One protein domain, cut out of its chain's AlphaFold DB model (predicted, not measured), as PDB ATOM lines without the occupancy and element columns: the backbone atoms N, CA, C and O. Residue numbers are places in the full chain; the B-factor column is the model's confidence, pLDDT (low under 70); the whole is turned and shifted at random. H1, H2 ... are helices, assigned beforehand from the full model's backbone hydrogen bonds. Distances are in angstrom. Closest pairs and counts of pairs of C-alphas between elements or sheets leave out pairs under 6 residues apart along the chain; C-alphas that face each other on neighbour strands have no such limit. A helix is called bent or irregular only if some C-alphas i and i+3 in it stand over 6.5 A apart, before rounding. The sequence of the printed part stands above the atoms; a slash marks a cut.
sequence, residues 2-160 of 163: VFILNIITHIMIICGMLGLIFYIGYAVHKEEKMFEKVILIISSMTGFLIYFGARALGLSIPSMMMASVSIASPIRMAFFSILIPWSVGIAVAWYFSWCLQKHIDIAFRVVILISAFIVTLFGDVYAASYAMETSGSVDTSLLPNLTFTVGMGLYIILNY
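This is residues 2 to 160 of the 163 residues of an uncharacterized protein of Candidatus Electronema sp. GS (UniProt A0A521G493). Helix H5 runs through the middle of an up-and-down bundle of five helices or arms, with H1, H2, H6 and H4b, the longer arm of a bent helix, round it, each running against the one before it in the chain. The packing is part aligned and part crossed, and the short helix H3 and the short arm H4a lie at the end of the bundle where H5 ends and H6 begins. The printed part has 159 residues with six named helices, H1 to H6 in that order, and no named strand; the class is all helix. The whole is compact, with a radius of gyration of the C-alphas of 16.5 A, and spans 51 by 37 by 25 A.

H1, residues 2 to 30, forms a helical hairpin with H2, residues 34 to 56; residues 24 to 29 of H1 touch it, closest at the C-alphas of Val 28 and Lys 37, 5.5 A, at a tilt of 38 degrees, only just steep. H5, residues 105 to 131, is the hub and touches H2 at a steep tilt of 39 degrees, the same way, with the C-alphas of Gly 47 and Phe 117 closest at 4.4 A. H5 touches H1 at 32 degrees, only just short of steep, opposite ways, with Met 17 and Val 119 closest, their C-alphas 5.6 A apart. H3, residues 61 to 69, touches residues 121 to 128 of H5, with the C-alphas of Pro 62 and Val 125 closest at 5.6 A. H4, residues 74 to 102, was assigned as one helix by its hydrogen bonds but is bent, C-alphas 81 and 84 being 6.7 A apart; H4a is residues 74 to 81 and H4b residues 84 to 102, at a shallow tilt of 26 degrees. H3 and H4a only just touch, with 3 pairs of C-alphas within 8 A, and only at the corner. H4b and H5 form a helical hairpin, closest at the C-alphas of Cys 99 and Ala 107, 5.6 A. H6, residues 140 to 159, touches H4b the same way, with the C-alphas of Gly 89 and Met 152 closest at 4.4 A. H6 is irregular, C-alphas 141 and 144 being 7.2 A apart, with 14 of 16 O i to N i+4 pairs within hydrogen-bond range; in H1, H2, H3, H4a, H4b and H5 every such pair is.

H1 begins at C-alpha 2 (10.117, -33.675, 14.090) and is 41.5 A long. H2 measures 32.4 A, H4b 27.1 A, H5 39.6 A and H6 29.1 A, the last ending at C-alpha 159 (34.488, -15.528, 4.764).

The C-alphas of Lys 33 and Ser 73 are the farthest apart, at 52.6 A. The printed part has no cut and no long link. The mean pLDDT of the printed part is 77.5, and 38 residues are under 70, among them residues 58 to 74 and 131 to 140.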
ATOM      1  N   VAL A   2       9.554 -32.996  15.282       69.56
ATOM      2  CA  VAL A   2      10.117 -33.675  14.090       69.56
ATOM      3  C   VAL A   2       9.542 -33.154  12.763       69.56
ATOM      4  O   VAL A   2      10.292 -32.884  11.835       69.56
ATOM      5  N   PHE A   3       8.231 -32.900  12.699       74.19
ATOM      6  CA  PHE A   3       7.579 -32.355  11.499       74.19
ATOM      7  C   PHE A   3       8.141 -30.991  11.055       74.19
ATOM      8  O   PHE A   3       8.434 -30.789   9.881       74.19
ATOM      9  N   ILE A   4       8.353 -30.070  12.002       77.25
ATOM     10  CA  ILE A   4       8.913 -28.738  11.720       77.25
ATOM     11  C   ILE A   4      10.364 -28.864  11.237       77.25
ATOM     12  O   ILE A   4      10.752 -28.200  10.280       77.25
ATOM     13  N   LEU A   5      11.152 -29.747  11.863       74.75
ATOM     14  CA  LEU A   5      12.537 -30.007  11.467       74.75
ATOM     15  C   LEU A   5      12.628 -30.554  10.032       74.75
ATOM     16  O   LEU A   5      13.482 -30.111   9.266       74.75
ATOM     17  N   ASN A   6      11.728 -31.466   9.653       76.50
ATOM     18  CA  ASN A   6      11.667 -31.996   8.292       76.50
ATOM     19  C   ASN A   6      11.345 -30.883   7.290       76.50
ATOM     20  O   ASN A   6      12.084 -30.715   6.324       76.50
ATOM     21  N   ILE A   7      10.325 -30.055   7.555       80.75
ATOM     22  CA  ILE A   7       9.982 -28.917   6.685       80.75
ATOM     23  C   ILE A   7      11.188 -27.993   6.482       80.75
ATOM     24  O   ILE A   7      11.526 -27.667   5.345       80.75
ATOM     25  N   ILE A   8      11.865 -27.602   7.566       82.19
ATOM     26  CA  ILE A   8      13.045 -26.729   7.489       82.19
ATOM     27  C   ILE A   8      14.155 -27.392   6.661       82.19
ATOM     28  O   ILE A   8      14.756 -26.735   5.814       82.19
ATOM     29  N   THR A   9      14.393 -28.691   6.854       79.62
ATOM     30  CA  THR A   9      15.414 -29.453   6.118       79.62
ATOM     31  C   THR A   9      15.138 -29.456   4.614       79.62
ATOM     32  O   THR A   9      16.033 -29.139   3.829       79.62
ATOM     33  N   HIS A  10      13.896 -29.736   4.203       83.12
ATOM     34  CA  HIS A  10      13.512 -29.690   2.791       83.12
ATOM     35  C   HIS A  10      13.682 -28.283   2.210       83.12
ATOM     36  O   HIS A  10      14.281 -28.140   1.147       83.12
ATOM     37  N   ILE A  11      13.227 -27.243   2.920       85.69
ATOM     38  CA  ILE A  11      13.376 -25.850   2.474       85.69
ATOM     39  C   ILE A  11      14.854 -25.505   2.277       85.69
ATOM     40  O   ILE A  11      15.214 -24.968   1.234       85.69
ATOM     41  N   MET A  12      15.726 -25.846   3.228       82.06
ATOM     42  CA  MET A  12      17.158 -25.547   3.127       82.06
ATOM     43  C   MET A  12      17.815 -26.232   1.927       82.06
ATOM     44  O   MET A  12      18.567 -25.585   1.198       82.06
ATOM     45  N   ILE A  13      17.519 -27.514   1.696       83.19
ATOM     46  CA  ILE A  13      18.084 -28.265   0.568       83.19
ATOM     47  C   ILE A  13      17.569 -27.700  -0.759       83.19
ATOM     48  O   ILE A  13      18.369 -27.445  -1.659       83.19
ATOM     49  N   ILE A  14      16.263 -27.433  -0.868       86.56
ATOM     50  CA  ILE A  14      15.656 -26.848  -2.072       86.56
ATOM     51  C   ILE A  14      16.255 -25.467  -2.354       86.56
ATOM     52  O   ILE A  14      16.677 -25.202  -3.478       86.56
ATOM     53  N   CYS A  15      16.350 -24.595  -1.347       87.25
ATOM     54  CA  CYS A  15      16.967 -23.279  -1.498       87.25
ATOM     55  C   CYS A  15      18.443 -23.381  -1.908       87.25
ATOM     56  O   CYS A  15      18.877 -22.629  -2.777       87.25
ATOM     57  N   GLY A  16      19.204 -24.322  -1.339       83.12
ATOM     58  CA  GLY A  16      20.599 -24.569  -1.714       83.12
ATOM     59  C   GLY A  16      20.745 -25.027  -3.168       83.12
ATOM     60  O   GLY A  16      21.549 -24.470  -3.915       83.12
ATOM     61  N   MET A  17      19.918 -25.983  -3.601       87.75
ATOM     62  CA  MET A  17      19.884 -26.451  -4.990       87.75
ATOM     63  C   MET A  17      19.522 -25.325  -5.958       87.75
ATOM     64  O   MET A  17      20.233 -25.106  -6.938       87.75
ATOM     65  N   LEU A  18      18.442 -24.589  -5.678       89.81
ATOM     66  CA  LEU A  18      18.008 -23.467  -6.510       89.81
ATOM     67  C   LEU A  18      19.069 -22.366  -6.566       89.81
ATOM     68  O   LEU A  18      19.302 -21.810  -7.635       89.81
ATOM     69  N   GLY A  19      19.752 -22.091  -5.453       86.75
ATOM     70  CA  GLY A  19      20.861 -21.144  -5.399       86.75
ATOM     71  C   GLY A  19      22.020 -21.542  -6.314       86.75
ATOM     72  O   GLY A  19      22.500 -20.711  -7.084       86.75
ATOM     73  N   LEU A  20      22.432 -22.815  -6.298       85.94
ATOM     74  CA  LEU A  20      23.481 -23.324  -7.189       85.94
ATOM     75  C   LEU A  20      23.046 -23.317  -8.663       85.94
ATOM     76  O   LEU A  20      23.827 -22.917  -9.524       85.94
ATOM     77  N   ILE A  21      21.800 -23.698  -8.963       90.06
ATOM     78  CA  ILE A  21      21.243 -23.638 -10.326       90.06
ATOM     79  C   ILE A  21      21.237 -22.195 -10.837       90.06
ATOM     80  O   ILE A  21      21.705 -21.924 -11.945       90.06
ATOM     81  N   PHE A  22      20.745 -21.260 -10.021       92.00
ATOM     82  CA  PHE A  22      20.728 -19.842 -10.356       92.00
ATOM     83  C   PHE A  22      22.143 -19.302 -10.564       92.00
ATOM     84  O   PHE A  22      22.385 -18.598 -11.541       92.00
ATOM     85  N   TYR A  23      23.094 -19.674  -9.703       87.25
ATOM     86  CA  TYR A  23      24.495 -19.288  -9.841       87.25
ATOM     87  C   TYR A  23      25.098 -19.762 -11.169       87.25
ATOM     88  O   TYR A  23      25.713 -18.960 -11.870       87.25
ATOM     89  N   ILE A  24      24.873 -21.023 -11.557       88.81
ATOM     90  CA  ILE A  24      25.346 -21.558 -12.843       88.81
ATOM     91  C   ILE A  24      24.724 -20.782 -14.011       88.81
ATOM     92  O   ILE A  24      25.438 -20.348 -14.915       88.81
ATOM     93  N   GLY A  25      23.404 -20.573 -13.990       89.81
ATOM     94  CA  GLY A  25      22.703 -19.839 -15.046       89.81
ATOM     95  C   GLY A  25      23.178 -18.389 -15.167       89.81
ATOM     96  O   GLY A  25      23.461 -17.913 -16.267       89.81
ATOM     97  N   TYR A  26      23.336 -17.706 -14.033       89.94
ATOM     98  CA  TYR A  26      23.852 -16.342 -13.972       89.94
ATOM     99  C   TYR A  26      25.294 -16.255 -14.485       89.94
ATOM    100  O   TYR A  26      25.605 -15.375 -15.285       89.94
ATOM    101  N   ALA A  27      26.160 -17.189 -14.080       86.56
ATOM    102  CA  ALA A  27      27.546 -17.272 -14.530       86.56
ATOM    103  C   ALA A  27      27.657 -17.412 -16.056       86.56
ATOM    104  O   ALA A  27      28.417 -16.683 -16.688       86.56
ATOM    105  N   VAL A  28      26.862 -18.303 -16.654       89.50
ATOM    106  CA  VAL A  28      26.836 -18.506 -18.110       89.50
ATOM    107  C   VAL A  28      26.271 -17.281 -18.837       89.50
ATOM    108  O   VAL A  28      26.757 -16.917 -19.906       89.50
ATOM    109  N   HIS A  29      25.239 -16.634 -18.286       90.25
ATOM    110  CA  HIS A  29      24.598 -15.497 -18.946       90.25
ATOM    111  C   HIS A  29      25.455 -14.225 -18.913       90.25
ATOM    112  O   HIS A  29      25.518 -13.522 -19.922       90.25
ATOM    113  N   LYS A  30      26.110 -13.957 -17.774       89.12
ATOM    114  CA  LYS A  30      26.928 -12.759 -17.536       89.12
ATOM    115  C   LYS A  30      28.176 -12.699 -18.410       89.12
ATOM    116  O   LYS A  30      28.631 -11.606 -18.725       89.12
ATOM    117  N   GLU A  31      28.744 -13.847 -18.759       88.31
ATOM    118  CA  GLU A  31      29.923 -13.892 -19.617       88.31
ATOM    119  C   GLU A  31      29.618 -13.235 -20.976       88.31
ATOM    120  O   GLU A  31      28.509 -13.356 -21.483       88.31
ATOM    121  N   GLU A  32      30.555 -12.515 -21.587       86.88
ATOM    122  CA  GLU A  32      30.291 -11.842 -22.875       86.88
ATOM    123  C   GLU A  32      30.831 -12.656 -24.052       86.88
ATOM    124  O   GLU A  32      30.252 -12.681 -25.142       86.88
ATOM    125  N   LYS A  33      31.925 -13.391 -23.829       90.00
ATOM    126  CA  LYS A  33      32.595 -14.167 -24.871       90.00
ATOM    127  C   LYS A  33      31.828 -15.458 -25.145       90.00
ATOM    128  O   LYS A  33      31.776 -16.355 -24.307       90.00
ATOM    129  N   MET A  34      31.312 -15.603 -26.366       88.06
ATOM    130  CA  MET A  34      30.595 -16.813 -26.807       88.06
ATOM    131  C   MET A  34      31.397 -18.102 -26.588       88.06
ATOM    132  O   MET A  34      30.833 -19.113 -26.179       88.06
ATOM    133  N   PHE A  35      32.713 -18.066 -26.811       88.00
ATOM    134  CA  PHE A  35      33.575 -19.226 -26.588       88.00
ATOM    135  C   PHE A  35      33.598 -19.658 -25.115       88.00
ATOM    136  O   PHE A  35      33.467 -20.842 -24.815       88.00
ATOM    137  N   GLU A  36      33.686 -18.698 -24.192       87.75
ATOM    138  CA  GLU A  36      33.688 -18.987 -22.759       87.75
ATOM    139  C   GLU A  36      32.319 -19.504 -22.304       87.75
ATOM    140  O   GLU A  36      32.255 -20.506 -21.598       87.75
ATOM    141  N   LYS A  37      31.213 -18.930 -22.803       89.12
ATOM    142  CA  LYS A  37      29.861 -19.466 -22.552       89.12
ATOM    143  C   LYS A  37      29.745 -20.938 -22.911       89.12
ATOM    144  O   LYS A  37      29.218 -21.719 -22.123       89.12
ATOM    145  N   VAL A  38      30.239 -21.318 -24.089       91.88
ATOM    146  CA  VAL A  38      30.214 -22.713 -24.543       91.88
ATOM    147  C   VAL A  38      31.024 -23.594 -23.594       91.88
ATOM    148  O   VAL A  38      30.536 -24.651 -23.199       91.88
ATOM    149  N   ILE A  39      32.205 -23.154 -23.152       90.12
ATOM    150  CA  ILE A  39      33.008 -23.905 -22.179       90.12
ATOM    151  C   ILE A  39      32.282 -24.047 -20.838       90.12
ATOM    152  O   ILE A  39      32.314 -25.128 -20.252       90.12
ATOM    153  N   LEU A  40      31.607 -23.007 -20.346       90.12
ATOM    154  CA  LEU A  40      30.853 -23.070 -19.090       90.12
ATOM    155  C   LEU A  40      29.650 -24.015 -19.198       90.12
ATOM    156  O   LEU A  40      29.405 -24.800 -18.281       90.12
ATOM    157  N   ILE A  41      28.950 -24.011 -20.335       91.62
ATOM    158  CA  ILE A  41      27.871 -24.968 -20.619       91.62
ATOM    159  C   ILE A  41      28.427 -26.394 -20.657       91.62
ATOM    160  O   ILE A  41      27.901 -27.264 -19.966       91.62
ATOM    161  N   ILE A  42      29.520 -26.633 -21.387       92.06
ATOM    162  CA  ILE A  42      30.178 -27.947 -21.445       92.06
ATOM    163  C   ILE A  42      30.640 -28.379 -20.051       92.06
ATOM    164  O   ILE A  42      30.451 -29.532 -19.682       92.06
ATOM    165  N   SER A  43      31.198 -27.469 -19.251       88.75
ATOM    166  CA  SER A  43      31.643 -27.752 -17.881       88.75
ATOM    167  C   SER A  43      30.469 -28.176 -16.995       88.75
ATOM    168  O   SER A  43      30.574 -29.166 -16.272       88.75
ATOM    169  N   SER A  44      29.327 -27.491 -17.109       90.25
ATOM    170  CA  SER A  44      28.087 -27.853 -16.415       90.25
ATOM    171  C   SER A  44      27.571 -29.232 -16.849       90.25
ATOM    172  O   SER A  44      27.348 -30.112 -16.015       90.25
ATOM    173  N   MET A  45      27.476 -29.477 -18.162       91.19
ATOM    174  CA  MET A  45      27.068 -30.781 -18.706       91.19
ATOM    175  C   MET A  45      28.030 -31.902 -18.301       91.19
ATOM    176  O   MET A  45      27.598 -33.014 -18.008       91.19
ATOM    177  N   THR A  46      29.328 -31.615 -18.234       90.62
ATOM    178  CA  THR A  46      30.347 -32.570 -17.786       90.62
ATOM    179  C   THR A  46      30.147 -32.925 -16.317       90.62
ATOM    180  O   THR A  46      30.175 -34.103 -15.980       90.62
ATOM    181  N   GLY A  47      29.876 -31.949 -15.443       85.94
ATOM    182  CA  GLY A  47      29.557 -32.210 -14.035       85.94
ATOM    183  C   GLY A  47      28.341 -33.127 -13.867       85.94
ATOM    184  O   GLY A  47      28.386 -34.086 -13.095       85.94
ATOM    185  N   PHE A  48      27.290 -32.892 -14.656       87.06
ATOM    186  CA  PHE A  48      26.109 -33.758 -14.712       87.06
ATOM    187  C   PHE A  48      26.457 -35.180 -15.183       87.06
ATOM    188  O   PHE A  48      26.097 -36.163 -14.536       87.06
ATOM    189  N   LEU A  49      27.211 -35.310 -16.279       87.81
ATOM    190  CA  LEU A  49      27.623 -36.606 -16.828       87.81
ATOM    191  C   LEU A  49      28.538 -37.388 -15.886       87.81
ATOM    192  O   LEU A  49      28.396 -38.603 -15.798       87.81
ATOM    193  N   ILE A  50      29.440 -36.724 -15.159       87.50
ATOM    194  CA  ILE A  50      30.287 -37.373 -14.150       87.50
ATOM    195  C   ILE A  50      29.414 -38.028 -13.078       87.50
ATOM    196  O   ILE A  50      29.664 -39.176 -12.710       87.50
ATOM    197  N   TYR A  51      28.367 -37.339 -12.613       86.94
ATOM    198  CA  TYR A  51      27.443 -37.905 -11.632       86.94
ATOM    199  C   TYR A  51      26.716 -39.139 -12.176       86.94
ATOM    200  O   TYR A  51      26.746 -40.203 -11.558       86.94
ATOM    201  N   PHE A  52      26.091 -39.030 -13.352       83.38
ATOM    202  CA  PHE A  52      25.370 -40.160 -13.942       83.38
ATOM    203  C   PHE A  52      26.291 -41.314 -14.338       83.38
ATOM    204  O   PHE A  52      25.905 -42.469 -14.185       83.38
ATOM    205  N   GLY A  53      27.515 -41.020 -14.777       83.00
ATOM    206  CA  GLY A  53      28.553 -42.016 -15.025       83.00
ATOM    207  C   GLY A  53      28.935 -42.764 -13.749       83.00
ATOM    208  O   GLY A  53      28.933 -43.992 -13.740       83.00
ATOM    209  N   ALA A  54      29.172 -42.050 -12.644       82.88
ATOM    210  CA  ALA A  54      29.431 -42.667 -11.342       82.88
ATOM    211  C   ALA A  54      28.245 -43.530 -10.876       82.88
ATOM    212  O   ALA A  54      28.427 -44.681 -10.474       82.88
ATOM    213  N   ARG A  55      27.016 -43.023 -11.018       78.69
ATOM    214  CA  ARG A  55      25.792 -43.766 -10.697       78.69
ATOM    215  C   ARG A  55      25.639 -45.033 -11.544       78.69
ATOM    216  O   ARG A  55      25.259 -46.067 -11.001       78.69
ATOM    217  N   ALA A  56      25.944 -44.975 -12.842       79.81
ATOM    218  CA  ALA A  56      25.879 -46.126 -13.745       79.81
ATOM    219  C   ALA A  56      26.885 -47.227 -13.371       79.81
ATOM    220  O   ALA A  56      26.595 -48.406 -13.549       79.81
ATOM    221  N   LEU A  57      28.027 -46.857 -12.783       80.94
ATOM    222  CA  LEU A  57      29.010 -47.793 -12.220       80.94
ATOM    223  C   LEU A  57      28.595 -48.369 -10.852       80.94
ATOM    224  O   LEU A  57      29.377 -49.073 -10.217       80.94
ATOM    225  N   GLY A  58      27.387 -48.065 -10.367       68.81
ATOM    226  CA  GLY A  58      26.894 -48.506  -9.062       68.81
ATOM    227  C   GLY A  58      27.396 -47.666  -7.884       68.81
ATOM    228  O   GLY A  58      27.008 -47.926  -6.745       68.81
ATOM    229  N   LEU A  59      28.190 -46.619  -8.137       69.88
ATOM    230  CA  LEU A  59      28.636 -45.651  -7.133       69.88
ATOM    231  C   LEU A  59      27.564 -44.572  -6.935       69.88
ATOM    232  O   LEU A  59      27.808 -43.384  -7.150       69.88
ATOM    233  N   SER A  60      26.343 -44.979  -6.577       68.56
ATOM    234  CA  SER A  60      25.303 -44.017  -6.221       68.56
ATOM    235  C   SER A  60      25.423 -43.660  -4.742       68.56
ATOM    236  O   SER A  60      25.434 -44.514  -3.859       68.56
ATOM    237  N   ILE A  61      25.516 -42.365  -4.450       65.62
ATOM    238  CA  ILE A  61      25.524 -41.883  -3.067       65.62
ATOM    239  C   ILE A  61      24.268 -42.339  -2.306       65.62
ATOM    240  O   ILE A  61      24.424 -42.800  -1.175       65.62
ATOM    241  N   PRO A  62      23.056 -42.355  -2.905       61.56
ATOM    242  CA  PRO A  62      21.883 -42.933  -2.254       61.56
ATOM    243  C   PRO A  62      22.059 -44.405  -1.845       61.56
ATOM    244  O   PRO A  62      21.678 -44.773  -0.734       61.56
ATOM    245  N   SER A  63      22.668 -45.258  -2.683       63.12
ATOM    246  CA  SER A  63      22.870 -46.675  -2.339       63.12
ATOM    247  C   SER A  63      23.900 -46.845  -1.222       63.12
ATOM    248  O   SER A  63      23.671 -47.614  -0.288       63.12
ATOM    249  N   MET A  64      24.987 -46.069  -1.254       65.50
ATOM    250  CA  MET A  64      25.995 -46.042  -0.190       65.50
ATOM    251  C   MET A  64      25.416 -45.518   1.133       65.50
ATOM    252  O   MET A  64      25.766 -45.994   2.215       65.50
ATOM    253  N   MET A  65      24.485 -44.568   1.063       62.34
ATOM    254  CA  MET A  65      23.791 -44.034   2.231       62.34
ATOM    255  C   MET A  65      22.800 -45.036   2.825       62.34
ATOM    256  O   MET A  65      22.846 -45.279   4.026       62.34
ATOM    257  N   MET A  66      21.979 -45.698   2.008       59.97
ATOM    258  CA  MET A  66      21.085 -46.759   2.494       59.97
ATOM    259  C   MET A  66      21.864 -47.947   3.089       59.97
ATOM    260  O   MET A  66      21.480 -48.501   4.123       59.97
ATOM    261  N   ALA A  67      23.002 -48.306   2.487       62.25
ATOM    262  CA  ALA A  67      23.893 -49.339   3.014       62.25
ATOM    263  C   ALA A  67      24.539 -48.939   4.353       62.25
ATOM    264  O   ALA A  67      24.750 -49.787   5.218       62.25
ATOM    265  N   SER A  68      24.836 -47.653   4.560       56.78
ATOM    266  CA  SER A  68      25.404 -47.190   5.830       56.78
ATOM    267  C   SER A  68      24.355 -47.097   6.942       56.78
ATOM    268  O   SER A  68      24.650 -47.501   8.063       56.78
ATOM    269  N   VAL A  69      23.118 -46.681   6.651       57.38
ATOM    270  CA  VAL A  69      22.029 -46.624   7.651       57.38
ATOM    271  C   VAL A  69      21.613 -48.019   8.136       57.38
ATOM    272  O   VAL A  69      21.340 -48.194   9.320       57.38
ATOM    273  N   SER A  70      21.624 -49.029   7.262       57.81
ATOM    274  CA  SER A  70      21.234 -50.405   7.617       57.81
ATOM    275  C   SER A  70      22.273 -51.174   8.451       57.81
ATOM    276  O   SER A  70      21.935 -52.202   9.035       57.81
ATOM    277  N   ILE A  71      23.523 -50.694   8.535       55.09
ATOM    278  CA  ILE A  71      24.648 -51.425   9.155       55.09
ATOM    279  C   ILE A  71      25.339 -50.621  10.285       55.09
ATOM    280  O   ILE A  71      26.128 -51.171  11.057       55.09
ATOM    281  N   ALA A  72      25.092 -49.314  10.432       52.59
ATOM    282  CA  ALA A  72      25.966 -48.458  11.239       52.59
ATOM    283  C   ALA A  72      25.667 -48.415  12.749       52.59
ATOM    284  O   ALA A  72      24.627 -47.953  13.208       52.59
ATOM    285  N   SER A  73      26.709 -48.707  13.533       64.69
ATOM    286  CA  SER A  73      26.925 -48.126  14.865       64.69
ATOM    287  C   SER A  73      26.830 -46.583  14.821       64.69
ATOM    288  O   SER A  73      27.359 -46.007  13.859       64.69
ATOM    289  N   PRO A  74      26.319 -45.894  15.864       66.88
ATOM    290  CA  PRO A  74      26.099 -44.435  15.887       66.88
ATOM    291  C   PRO A  74      27.298 -43.580  15.432       66.88
ATOM    292  O   PRO A  74      27.136 -42.540  14.798       66.88
ATOM    293  N   ILE A  75      28.519 -44.049  15.699       70.25
ATOM    294  CA  ILE A  75      29.778 -43.378  15.340       70.25
ATOM    295  C   ILE A  75      30.003 -43.311  13.823       70.25
ATOM    296  O   ILE A  75      30.430 -42.280  13.308       70.25
ATOM    297  N   ARG A  76      29.705 -44.388  13.083       67.44
ATOM    298  CA  ARG A  76      29.890 -44.411  11.620       67.44
ATOM    299  C   ARG A  76      28.883 -43.495  10.935       67.44
ATOM    300  O   ARG A  76      29.256 -42.762  10.028       67.44
ATOM    301  N   MET A  77      27.643 -43.488  11.419       67.06
ATOM    302  CA  MET A  77      26.609 -42.580  10.928       67.06
ATOM    303  C   MET A  77      27.017 -41.113  11.130       67.06
ATOM    304  O   MET A  77      26.937 -40.323  10.197       67.06
ATOM    305  N   ALA A  78      27.540 -40.751  12.306       69.38
ATOM    306  CA  ALA A  78      28.020 -39.391  12.556       69.38
ATOM    307  C   ALA A  78      29.184 -38.990  11.626       69.38
ATOM    308  O   ALA A  78      29.205 -37.881  11.092       69.38
ATOM    309  N   PHE A  79      30.142 -39.887  11.382       72.25
ATOM    310  CA  PHE A  79      31.282 -39.582  10.514       72.25
ATOM    311  C   PHE A  79      30.890 -39.411   9.042       72.25
ATOM    312  O   PHE A  79      31.226 -38.396   8.428       72.25
ATOM    313  N   PHE A  80      30.172 -40.386   8.479       71.00
ATOM    314  CA  PHE A  80      29.852 -40.403   7.051       71.00
ATOM    315  C   PHE A  80      28.706 -39.463   6.678       71.00
ATOM    316  O   PHE A  80      28.713 -38.930   5.571       71.00
ATOM    317  N   SER A  81      27.769 -39.207   7.596       67.94
ATOM    318  CA  SER A  81      26.597 -38.380   7.296       67.94
ATOM    319  C   SER A  81      26.715 -36.923   7.739       67.94
ATOM    320  O   SER A  81      25.895 -36.113   7.315       67.94
ATOM    321  N   ILE A  82      27.692 -36.581   8.590       74.81
ATOM    322  CA  ILE A  82      27.834 -35.225   9.148       74.81
ATOM    323  C   ILE A  82      29.230 -34.659   8.893       74.81
ATOM    324  O   ILE A  82      29.357 -33.654   8.200       74.81
ATOM    325  N   LEU A  83      30.280 -35.293   9.423       78.69
ATOM    326  CA  LEU A  83      31.640 -34.739   9.365       78.69
ATOM    327  C   LEU A  83      32.174 -34.634   7.936       78.69
ATOM    328  O   LEU A  83      32.666 -33.573   7.543       78.69
ATOM    329  N   ILE A  84      32.065 -35.712   7.154       78.00
ATOM    330  CA  ILE A  84      32.571 -35.723   5.777       78.00
ATOM    331  C   ILE A  84      31.826 -34.685   4.923       78.00
ATOM    332  O   ILE A  84      32.495 -33.786   4.411       78.00
ATOM    333  N   PRO A  85      30.484 -34.696   4.814       79.00
ATOM    334  CA  PRO A  85      29.781 -33.736   3.966       79.00
ATOM    335  C   PRO A  85      29.983 -32.282   4.409       79.00
ATOM    336  O   PRO A  85      30.154 -31.409   3.561       79.00
ATOM    337  N   TRP A  86      30.048 -32.016   5.720       80.25
ATOM    338  CA  TRP A  86      30.348 -30.684   6.249       80.25
ATOM    339  C   TRP A  86      31.741 -30.193   5.840       80.25
ATOM    340  O   TRP A  86      31.882 -29.072   5.347       80.25
ATOM    341  N   SER A  87      32.766 -31.042   5.978       81.25
ATOM    342  CA  SER A  87      34.138 -30.701   5.577       81.25
ATOM    343  C   SER A  87      34.260 -30.459   4.068       81.25
ATOM    344  O   SER A  87      34.914 -29.503   3.648       81.25
ATOM    345  N   VAL A  88      33.563 -31.259   3.253       81.50
ATOM    346  CA  VAL A  88      33.484 -31.069   1.799       81.50
ATOM    347  C   VAL A  88      32.767 -29.757   1.472       81.50
ATOM    348  O   VAL A  88      33.258 -28.998   0.642       81.50
ATOM    349  N   GLY A  89      31.664 -29.432   2.154       77.75
ATOM    350  CA  GLY A  89      30.955 -28.159   1.989       77.75
ATOM    351  C   GLY A  89      31.848 -26.945   2.260       77.75
ATOM    352  O   GLY A  89      31.878 -26.011   1.457       77.75
ATOM    353  N   ILE A  90      32.643 -26.989   3.335       80.94
ATOM    354  CA  ILE A  90      33.647 -25.959   3.651       80.94
ATOM    355  C   ILE A  90      34.718 -25.870   2.561       80.94
ATOM    356  O   ILE A  90      35.044 -24.772   2.114       80.94
ATOM    357  N   ALA A  91      35.259 -27.005   2.113       81.75
ATOM    358  CA  ALA A  91      36.305 -27.034   1.093       81.75
ATOM    359  C   ALA A  91      35.821 -26.461  -0.248       81.75
ATOM    360  O   ALA A  91      36.525 -25.662  -0.869       81.75
ATOM    361  N   VAL A  92      34.601 -26.811  -0.668       78.00
ATOM    362  CA  VAL A  92      33.973 -26.266  -1.880       78.00
ATOM    363  C   VAL A  92      33.772 -24.758  -1.740       78.00
ATOM    364  O   VAL A  92      34.141 -24.003  -2.636       78.00
ATOM    365  N   ALA A  93      33.254 -24.294  -0.604       80.00
ATOM    366  CA  ALA A  93      33.022 -22.873  -0.363       80.00
ATOM    367  C   ALA A  93      34.322 -22.046  -0.304       80.00
ATOM    368  O   ALA A  93      34.375 -20.932  -0.844       80.00
ATOM    369  N   TRP A  94      35.387 -22.601   0.287       83.38
ATOM    370  CA  TRP A  94      36.737 -22.033   0.263       83.38
ATOM    371  C   TRP A  94      37.258 -21.916  -1.166       83.38
ATOM    372  O   TRP A  94      37.680 -20.835  -1.580       83.38
ATOM    373  N   TYR A  95      37.154 -22.997  -1.942       78.25
ATOM    374  CA  TYR A  95      37.583 -23.006  -3.335       78.25
ATOM    375  C   TYR A  95      36.820 -21.959  -4.155       78.25
ATOM    376  O   TYR A  95      37.441 -21.173  -4.866       78.25
ATOM    377  N   PHE A  96      35.497 -21.866  -3.997       74.69
ATOM    378  CA  PHE A  96      34.666 -20.901  -4.725       74.69
ATOM    379  C   PHE A  96      35.065 -19.464  -4.389       74.69
ATOM    380  O   PHE A  96      35.274 -18.654  -5.292       74.69
ATOM    381  N   SER A  97      35.235 -19.162  -3.100       74.88
ATOM    382  CA  SER A  97      35.630 -17.829  -2.633       74.88
ATOM    383  C   SER A  97      37.016 -17.438  -3.145       74.88
ATOM    384  O   SER A  97      37.223 -16.311  -3.592       74.88
ATOM    385  N   TRP A  98      37.962 -18.379  -3.136       76.81
ATOM    386  CA  TRP A  98      39.310 -18.166  -3.655       76.81
ATOM    387  C   TRP A  98      39.321 -17.925  -5.171       76.81
ATOM    388  O   TRP A  98      39.977 -16.994  -5.643       76.81
ATOM    389  N   CYS A  99      38.549 -18.706  -5.933       69.06
ATOM    390  CA  CYS A  99      38.415 -18.543  -7.383       69.06
ATOM    391  C   CYS A  99      37.822 -17.177  -7.746       69.06
ATOM    392  O   CYS A  99      38.332 -16.502  -8.641       69.06
ATOM    393  N   LEU A 100      36.783 -16.754  -7.016       69.12
ATOM    394  CA  LEU A 100      36.112 -15.474  -7.238       69.12
ATOM    395  C   LEU A 100      37.064 -14.285  -7.027       69.12
ATOM    396  O   LEU A 100      36.973 -13.289  -7.736       69.12
ATOM    397  N   GLN A 101      37.997 -14.394  -6.075       70.19
ATOM    398  CA  GLN A 101      38.954 -13.330  -5.758       70.19
ATOM    399  C   GLN A 101      40.118 -13.228  -6.748       70.19
ATOM    400  O   GLN A 101      40.673 -12.143  -6.918       70.19
ATOM    401  N   LYS A 102      40.529 -14.339  -7.374       67.69
ATOM    402  CA  LYS A 102      41.720 -14.370  -8.236       67.69
ATOM    403  C   LYS A 102      41.447 -14.190  -9.734       67.69
ATOM    404  O   LYS A 102      42.418 -14.126 -10.480       67.69
ATOM    405  N   HIS A 103      40.186 -14.088 -10.171       64.06
ATOM    406  CA  HIS A 103      39.801 -13.949 -11.590       64.06
ATOM    407  C   HIS A 103      40.495 -14.970 -12.515       64.06
ATOM    408  O   HIS A 103      40.936 -14.640 -13.611       64.06
ATOM    409  N   ILE A 104      40.645 -16.212 -12.050       73.12
ATOM    410  CA  ILE A 104      41.285 -17.271 -12.837       73.12
ATOM    411  C   ILE A 104      40.199 -17.987 -13.643       73.12
ATOM    412  O   ILE A 104      39.396 -18.724 -13.067       73.12
ATOM    413  N   ASP A 105      40.219 -17.824 -14.967       75.62
ATOM    414  CA  ASP A 105      39.224 -18.398 -15.891       75.62
ATOM    415  C   ASP A 105      39.065 -19.918 -15.713       75.62
ATOM    416  O   ASP A 105      37.958 -20.448 -15.626       75.62
ATOM    417  N   ILE A 106      40.182 -20.641 -15.568       80.56
ATOM    418  CA  ILE A 106      40.179 -22.099 -15.351       80.56
ATOM    419  C   ILE A 106      39.441 -22.458 -14.061       80.56
ATOM    420  O   ILE A 106      38.661 -23.409 -14.022       80.56
ATOM    421  N   ALA A 107      39.681 -21.693 -13.003       77.62
ATOM    422  CA  ALA A 107      39.134 -21.981 -11.693       77.62
ATOM    423  C   ALA A 107      37.607 -21.787 -11.694       77.62
ATOM    424  O   ALA A 107      36.882 -22.614 -11.145       77.62
ATOM    425  N   PHE A 108      37.115 -20.783 -12.426       81.31
ATOM    426  CA  PHE A 108      35.686 -20.547 -12.630       81.31
ATOM    427  C   PHE A 108      34.985 -21.693 -13.378       81.31
ATOM    428  O   PHE A 108      33.923 -22.151 -12.957       81.31
ATOM    429  N   ARG A 109      35.608 -22.245 -14.427       86.12
ATOM    430  CA  ARG A 109      35.076 -23.417 -15.151       86.12
ATOM    431  C   ARG A 109      34.931 -24.637 -14.241       86.12
ATOM    432  O   ARG A 109      33.909 -25.319 -14.267       86.12
ATOM    433  N   VAL A 110      35.933 -24.876 -13.390       84.38
ATOM    434  CA  VAL A 110      35.908 -25.961 -12.394       84.38
ATOM    435  C   VAL A 110      34.805 -25.734 -11.358       84.38
ATOM    436  O   VAL A 110      34.109 -26.677 -10.993       84.38
ATOM    437  N   VAL A 111      34.593 -24.491 -10.920       84.31
ATOM    438  CA  VAL A 111      33.496 -24.127 -10.011       84.31
ATOM    439  C   VAL A 111      32.128 -24.460 -10.622       84.31
ATOM    440  O   VAL A 111      31.290 -25.052  -9.939       84.31
ATOM    441  N   ILE A 112      31.905 -24.156 -11.903       88.62
ATOM    442  CA  ILE A 112      30.657 -24.507 -12.603       88.62
ATOM    443  C   ILE A 112      30.482 -26.022 -12.725       88.62
ATOM    444  O   ILE A 112      29.394 -26.530 -12.450       88.62
ATOM    445  N   LEU A 113      31.549 -26.750 -13.062       88.88
ATOM    446  CA  LEU A 113      31.534 -28.213 -13.121       88.88
ATOM    447  C   LEU A 113      31.149 -28.830 -11.769       88.88
ATOM    448  O   LEU A 113      30.245 -29.664 -11.702       88.88
ATOM    449  N   ILE A 114      31.801 -28.398 -10.686       85.75
ATOM    450  CA  ILE A 114      31.535 -28.889  -9.327       85.75
ATOM    451  C   ILE A 114      30.109 -28.528  -8.894       85.75
ATOM    452  O   ILE A 114      29.408 -29.368  -8.334       85.75
ATOM    453  N   SER A 115      29.648 -27.311  -9.195       85.81
ATOM    454  CA  SER A 115      28.282 -26.873  -8.879       85.81
ATOM    455  C   SER A 115      27.239 -27.751  -9.569       85.81
ATOM    456  O   SER A 115      26.295 -28.202  -8.925       85.81
ATOM    457  N   ALA A 116      27.423 -28.043 -10.861       88.44
ATOM    458  CA  ALA A 116      26.519 -28.908 -11.610       88.44
ATOM    459  C   ALA A 116      26.511 -30.340 -11.056       88.44
ATOM    460  O   ALA A 116      25.445 -30.929 -10.874       88.44
ATOM    461  N   PHE A 117      27.683 -30.878 -10.704       85.94
ATOM    462  CA  PHE A 117      27.794 -32.174 -10.034       85.94
ATOM    463  C   PHE A 117      27.007 -32.202  -8.711       85.94
ATOM    464  O   PHE A 117      26.188 -33.098  -8.508       85.94
ATOM    465  N   ILE A 118      27.186 -31.196  -7.843       85.81
ATOM    466  CA  ILE A 118      26.490 -31.096  -6.547       85.81
ATOM    467  C   ILE A 118      24.975 -30.993  -6.734       85.81
ATOM    468  O   ILE A 118      24.234 -31.682  -6.042       85.81
ATOM    469  N   VAL A 119      24.501 -30.166  -7.672       88.38
ATOM    470  CA  VAL A 119      23.064 -30.031  -7.963       88.38
ATOM    471  C   VAL A 119      22.463 -31.377  -8.361       88.38
ATOM    472  O   VAL A 119      21.391 -31.743  -7.879       88.38
ATOM    473  N   THR A 120      23.164 -32.124  -9.212       88.00
ATOM    474  CA  THR A 120      22.703 -33.431  -9.694       88.00
ATOM    475  C   THR A 120      22.652 -34.453  -8.557       88.00
ATOM    476  O   THR A 120      21.657 -35.155  -8.390       88.00
ATOM    477  N   LEU A 121      23.696 -34.471  -7.728       84.44
ATOM    478  CA  LEU A 121      23.803 -35.301  -6.532       84.44
ATOM    479  C   LEU A 121      22.677 -35.006  -5.537       84.44
ATOM    480  O   LEU A 121      22.013 -35.921  -5.055       84.44
ATOM    481  N   PHE A 122      22.429 -33.726  -5.259       84.50
ATOM    482  CA  PHE A 122      21.384 -33.295  -4.337       84.50
ATOM    483  C   PHE A 122      20.000 -33.660  -4.854       84.50
ATOM    484  O   PHE A 122      19.189 -34.175  -4.087       84.50
ATOM    485  N   GLY A 123      19.756 -33.446  -6.149       84.25
ATOM    486  CA  GLY A 123      18.499 -33.814  -6.791       84.25
ATOM    487  C   GLY A 123      18.221 -35.313  -6.720       84.25
ATOM    488  O   GLY A 123      17.102 -35.701  -6.399       84.25
ATOM    489  N   ASP A 124      19.227 -36.156  -6.952       82.25
ATOM    490  CA  ASP A 124      19.054 -37.611  -6.914       82.25
ATOM    491  C   ASP A 124      18.831 -38.139  -5.491       82.25
ATOM    492  O   ASP A 124      17.930 -38.944  -5.263       82.25
ATOM    493  N   VAL A 125      19.596 -37.641  -4.510       77.12
ATOM    494  CA  VAL A 125      19.381 -37.977  -3.092       77.12
ATOM    495  C   VAL A 125      17.994 -37.516  -2.644       77.12
ATOM    496  O   VAL A 125      17.275 -38.291  -2.022       77.12
ATOM    497  N   TYR A 126      17.575 -36.300  -3.004       80.31
ATOM    498  CA  TYR A 126      16.251 -35.775  -2.662       80.31
ATOM    499  C   TYR A 126      15.118 -36.591  -3.302       80.31
ATOM    500  O   TYR A 126      14.139 -36.916  -2.631       80.31
ATOM    501  N   ALA A 127      15.252 -36.968  -4.577       81.31
ATOM    502  CA  ALA A 127      14.274 -37.803  -5.270       81.31
ATOM    503  C   ALA A 127      14.163 -39.202  -4.641       81.31
ATOM    504  O   ALA A 127      13.055 -39.706  -4.463       81.31
ATOM    505  N   ALA A 128      15.293 -39.807  -4.261       74.56
ATOM    506  CA  ALA A 128      15.315 -41.089  -3.559       74.56
ATOM    507  C   ALA A 128      14.669 -40.999  -2.167       74.56
ATOM    508  O   ALA A 128      13.912 -41.886  -1.790       74.56
ATOM    509  N   SER A 129      14.920 -39.904  -1.448       71.81
ATOM    510  CA  SER A 129      14.353 -39.624  -0.121       71.81
ATOM    511  C   SER A 129      12.830 -39.487  -0.181       71.81
ATOM    512  O   SER A 129      12.112 -40.134   0.568       71.81
ATOM    513  N   TYR A 130      12.309 -38.724  -1.150       71.94
ATOM    514  CA  TYR A 130      10.863 -38.544  -1.334       71.94
ATOM    515  C   TYR A 130      10.136 -39.840  -1.732       71.94
ATOM    516  O   TYR A 130       8.961 -40.013  -1.422       71.94
ATOM    517  N   ALA A 131      10.824 -40.753  -2.424       66.31
ATOM    518  CA  ALA A 131      10.280 -42.063  -2.780       66.31
ATOM    519  C   ALA A 131      10.206 -43.032  -1.584       66.31
ATOM    520  O   ALA A 131       9.480 -44.024  -1.649       66.31
ATOM    521  N   MET A 132      10.944 -42.769  -0.502       63.31
ATOM    522  CA  MET A 132      10.872 -43.540   0.733       63.31
ATOM    523  C   MET A 132       9.827 -42.899   1.651       63.31
ATOM    524  O   MET A 132      10.026 -41.802   2.160       63.31
ATOM    525  N   GLU A 133       8.691 -43.565   1.874       54.47
ATOM    526  CA  GLU A 133       7.666 -43.076   2.806       54.47
ATOM    527  C   GLU A 133       8.236 -42.975   4.233       54.47
ATOM    528  O   GLU A 133       8.288 -43.949   4.989       54.47
ATOM    529  N   THR A 134       8.676 -41.781   4.632       55.94
ATOM    530  CA  THR A 134       9.145 -41.525   5.994       55.94
ATOM    531  C   THR A 134       7.962 -41.453   6.950       55.94
ATOM    532  O   THR A 134       7.305 -40.423   7.115       55.94
ATOM    533  N   SER A 135       7.713 -42.567   7.627       49.69
ATOM    534  CA  SER A 135       6.833 -42.675   8.785       49.69
ATOM    535  C   SER A 135       7.418 -41.880   9.965       49.69
ATOM    536  O   SER A 135       8.218 -42.378  10.749       49.69
ATOM    537  N   GLY A 136       7.053 -40.597  10.068       52.69
ATOM    538  CA  GLY A 136       7.161 -39.770  11.282       52.69
ATOM    539  C   GLY A 136       8.560 -39.502  11.866       52.69
ATOM    540  O   GLY A 136       8.652 -38.834  12.896       52.69
ATOM    541  N   SER A 137       9.634 -39.988  11.241       60.12
ATOM    542  CA  SER A 137      11.026 -39.818  11.668       60.12
ATOM    543  C   SER A 137      11.767 -38.796  10.795       60.12
ATOM    544  O   SER A 137      11.303 -38.416   9.718       60.12
ATOM    545  N   VAL A 138      12.891 -38.276  11.300       59.53
ATOM    546  CA  VAL A 138      13.763 -37.387  10.517       59.53
ATOM    547  C   VAL A 138      14.368 -38.202   9.389       59.53
ATOM    548  O   VAL A 138      14.950 -39.254   9.654       59.53
ATOM    549  N   ASP A 139      14.249 -37.718   8.156       68.25
ATOM    550  CA  ASP A 139      14.806 -38.419   7.007       68.25
ATOM    551  C   ASP A 139      16.337 -38.362   7.044       68.25
ATOM    552  O   ASP A 139      16.990 -37.403   6.623       68.25
ATOM    553  N   THR A 140      16.927 -39.404   7.619       67.50
ATOM    554  CA  THR A 140      18.377 -39.519   7.782       67.50
ATOM    555  C   THR A 140      19.115 -39.568   6.446       67.50
ATOM    556  O   THR A 140      20.309 -39.263   6.404       67.50
ATOM    557  N   SER A 141      18.411 -39.868   5.349       70.00
ATOM    558  CA  SER A 141      18.964 -39.831   3.999       70.00
ATOM    559  C   SER A 141      19.166 -38.402   3.464       70.00
ATOM    560  O   SER A 141      19.907 -38.198   2.511       70.00
ATOM    561  N   LEU A 142      18.617 -37.378   4.126       73.06
ATOM    562  CA  LEU A 142      18.845 -35.972   3.776       73.06
ATOM    563  C   LEU A 142      19.963 -35.309   4.600       73.06
ATOM    564  O   LEU A 142      20.407 -34.209   4.262       73.06
ATOM    565  N   LEU A 143      20.458 -35.970   5.657       73.94
ATOM    566  CA  LEU A 143      21.485 -35.420   6.555       73.94
ATOM    567  C   LEU A 143      22.782 -34.994   5.842       73.94
ATOM    568  O   LEU A 143      23.277 -33.907   6.148       73.94
ATOM    569  N   PRO A 144      23.339 -35.759   4.885       72.44
ATOM    570  CA  PRO A 144      24.542 -35.345   4.161       72.44
ATOM    571  C   PRO A 144      24.338 -34.078   3.335       72.44
ATOM    572  O   PRO A 144      25.181 -33.183   3.364       72.44
ATOM    573  N   ASN A 145      23.196 -33.954   2.653       75.44
ATOM    574  CA  ASN A 145      22.874 -32.755   1.879       75.44
ATOM    575  C   ASN A 145      22.704 -31.545   2.800       75.44
ATOM    576  O   ASN A 145      23.220 -30.462   2.515       75.44
ATOM    577  N   LEU A 146      22.022 -31.731   3.932       75.25
ATOM    578  CA  LEU A 146      21.829 -30.682   4.927       75.25
ATOM    579  C   LEU A 146      23.170 -30.212   5.507       75.25
ATOM    580  O   LEU A 146      23.448 -29.016   5.524       75.25
ATOM    581  N   THR A 147      24.022 -31.136   5.946       76.06
ATOM    582  CA  THR A 147      25.308 -30.817   6.591       76.06
ATOM    583  C   THR A 147      26.317 -30.220   5.617       76.06
ATOM    584  O   THR A 147      27.025 -29.280   5.983       76.06
ATOM    585  N   PHE A 148      26.315 -30.664   4.357       79.06
ATOM    586  CA  PHE A 148      27.031 -29.993   3.275       79.06
ATOM    587  C   PHE A 148      26.539 -28.556   3.077       79.06
ATOM    588  O   PHE A 148      27.347 -27.629   3.063       79.06
ATOM    589  N   THR A 149      25.220 -28.357   2.957       74.75
ATOM    590  CA  THR A 149      24.624 -27.029   2.715       74.75
ATOM    591  C   THR A 149      24.942 -26.074   3.859       74.75
ATOM    592  O   THR A 149      25.319 -24.927   3.626       74.75
ATOM    593  N   VAL A 150      24.853 -26.556   5.099       75.56
ATOM    594  CA  VAL A 150      25.218 -25.797   6.300       75.56
ATOM    595  C   VAL A 150      26.710 -25.463   6.307       75.56
ATOM    596  O   VAL A 150      27.061 -24.315   6.561       75.56
ATOM    597  N   GLY A 151      27.592 -26.420   6.000       74.12
ATOM    598  CA  GLY A 151      29.038 -26.183   5.934       74.12
ATOM    599  C   GLY A 151      29.416 -25.143   4.879       74.12
ATOM    600  O   GLY A 151      30.158 -24.204   5.166       74.12
ATOM    601  N   MET A 152      28.834 -25.262   3.685       77.25
ATOM    602  CA  MET A 152      29.007 -24.299   2.600       77.25
ATOM    603  C   MET A 152      28.479 -22.911   2.988       77.25
ATOM    604  O   MET A 152      29.194 -21.918   2.853       77.25
ATOM    605  N   GLY A 153      27.250 -22.834   3.506       71.38
ATOM    606  CA  GLY A 153      26.611 -21.579   3.899       71.38
ATOM    607  C   GLY A 153      27.364 -20.860   5.016       71.38
ATOM    608  O   GLY A 153      27.643 -19.670   4.893       71.38
ATOM    609  N   LEU A 154      27.764 -21.579   6.070       72.25
ATOM    610  CA  LEU A 154      28.564 -21.020   7.163       72.25
ATOM    611  C   LEU A 154      29.898 -20.478   6.663       72.25
ATOM    612  O   LEU A 154      30.294 -19.380   7.049       72.25
ATOM    613  N   TYR A 155      30.583 -21.218   5.789       78.00
ATOM    614  CA  TYR A 155      31.845 -20.750   5.240       78.00
ATOM    615  C   TYR A 155      31.664 -19.452   4.450       78.00
ATOM    616  O   TYR A 155      32.416 -18.503   4.675       78.00
ATOM    617  N   ILE A 156      30.660 -19.393   3.566       71.31
ATOM    618  CA  ILE A 156      30.356 -18.193   2.777       71.31
ATOM    619  C   ILE A 156      30.020 -17.028   3.710       71.31
ATOM    620  O   ILE A 156      30.638 -15.981   3.595       71.31
ATOM    621  N   ILE A 157      29.118 -17.200   4.677       73.69
ATOM    622  CA  ILE A 157      28.723 -16.125   5.603       73.69
ATOM    623  C   ILE A 157      29.933 -15.568   6.369       73.69
ATOM    624  O   ILE A 157      30.054 -14.357   6.532       73.69
ATOM    625  N   LEU A 158      30.834 -16.438   6.830       71.06
ATOM    626  CA  LEU A 158      31.978 -16.033   7.651       71.06
ATOM    627  C   LEU A 158      33.153 -15.469   6.840       71.06
ATOM    628  O   LEU A 158      33.931 -14.680   7.372       71.06
ATOM    629  N   ASN A 159      33.313 -15.873   5.576       68.81
ATOM    630  CA  ASN A 159      34.488 -15.528   4.764       68.81
ATOM    631  C   ASN A 159      34.180 -14.614   3.574       68.81
ATOM    632  O   ASN A 159      35.113 -14.089   2.957       68.81
ATOM    633  N   TYR A 160      32.909 -14.388   3.242       62.44
ATOM    634  CA  TYR A 160      32.527 -13.472   2.178       62.44
ATOM    635  C   TYR A 160      32.729 -12.029   2.640       62.44
ATOM    636  O   TYR A 160      31.914 -11.447   3.353       62.44
TER     637      TYR A 160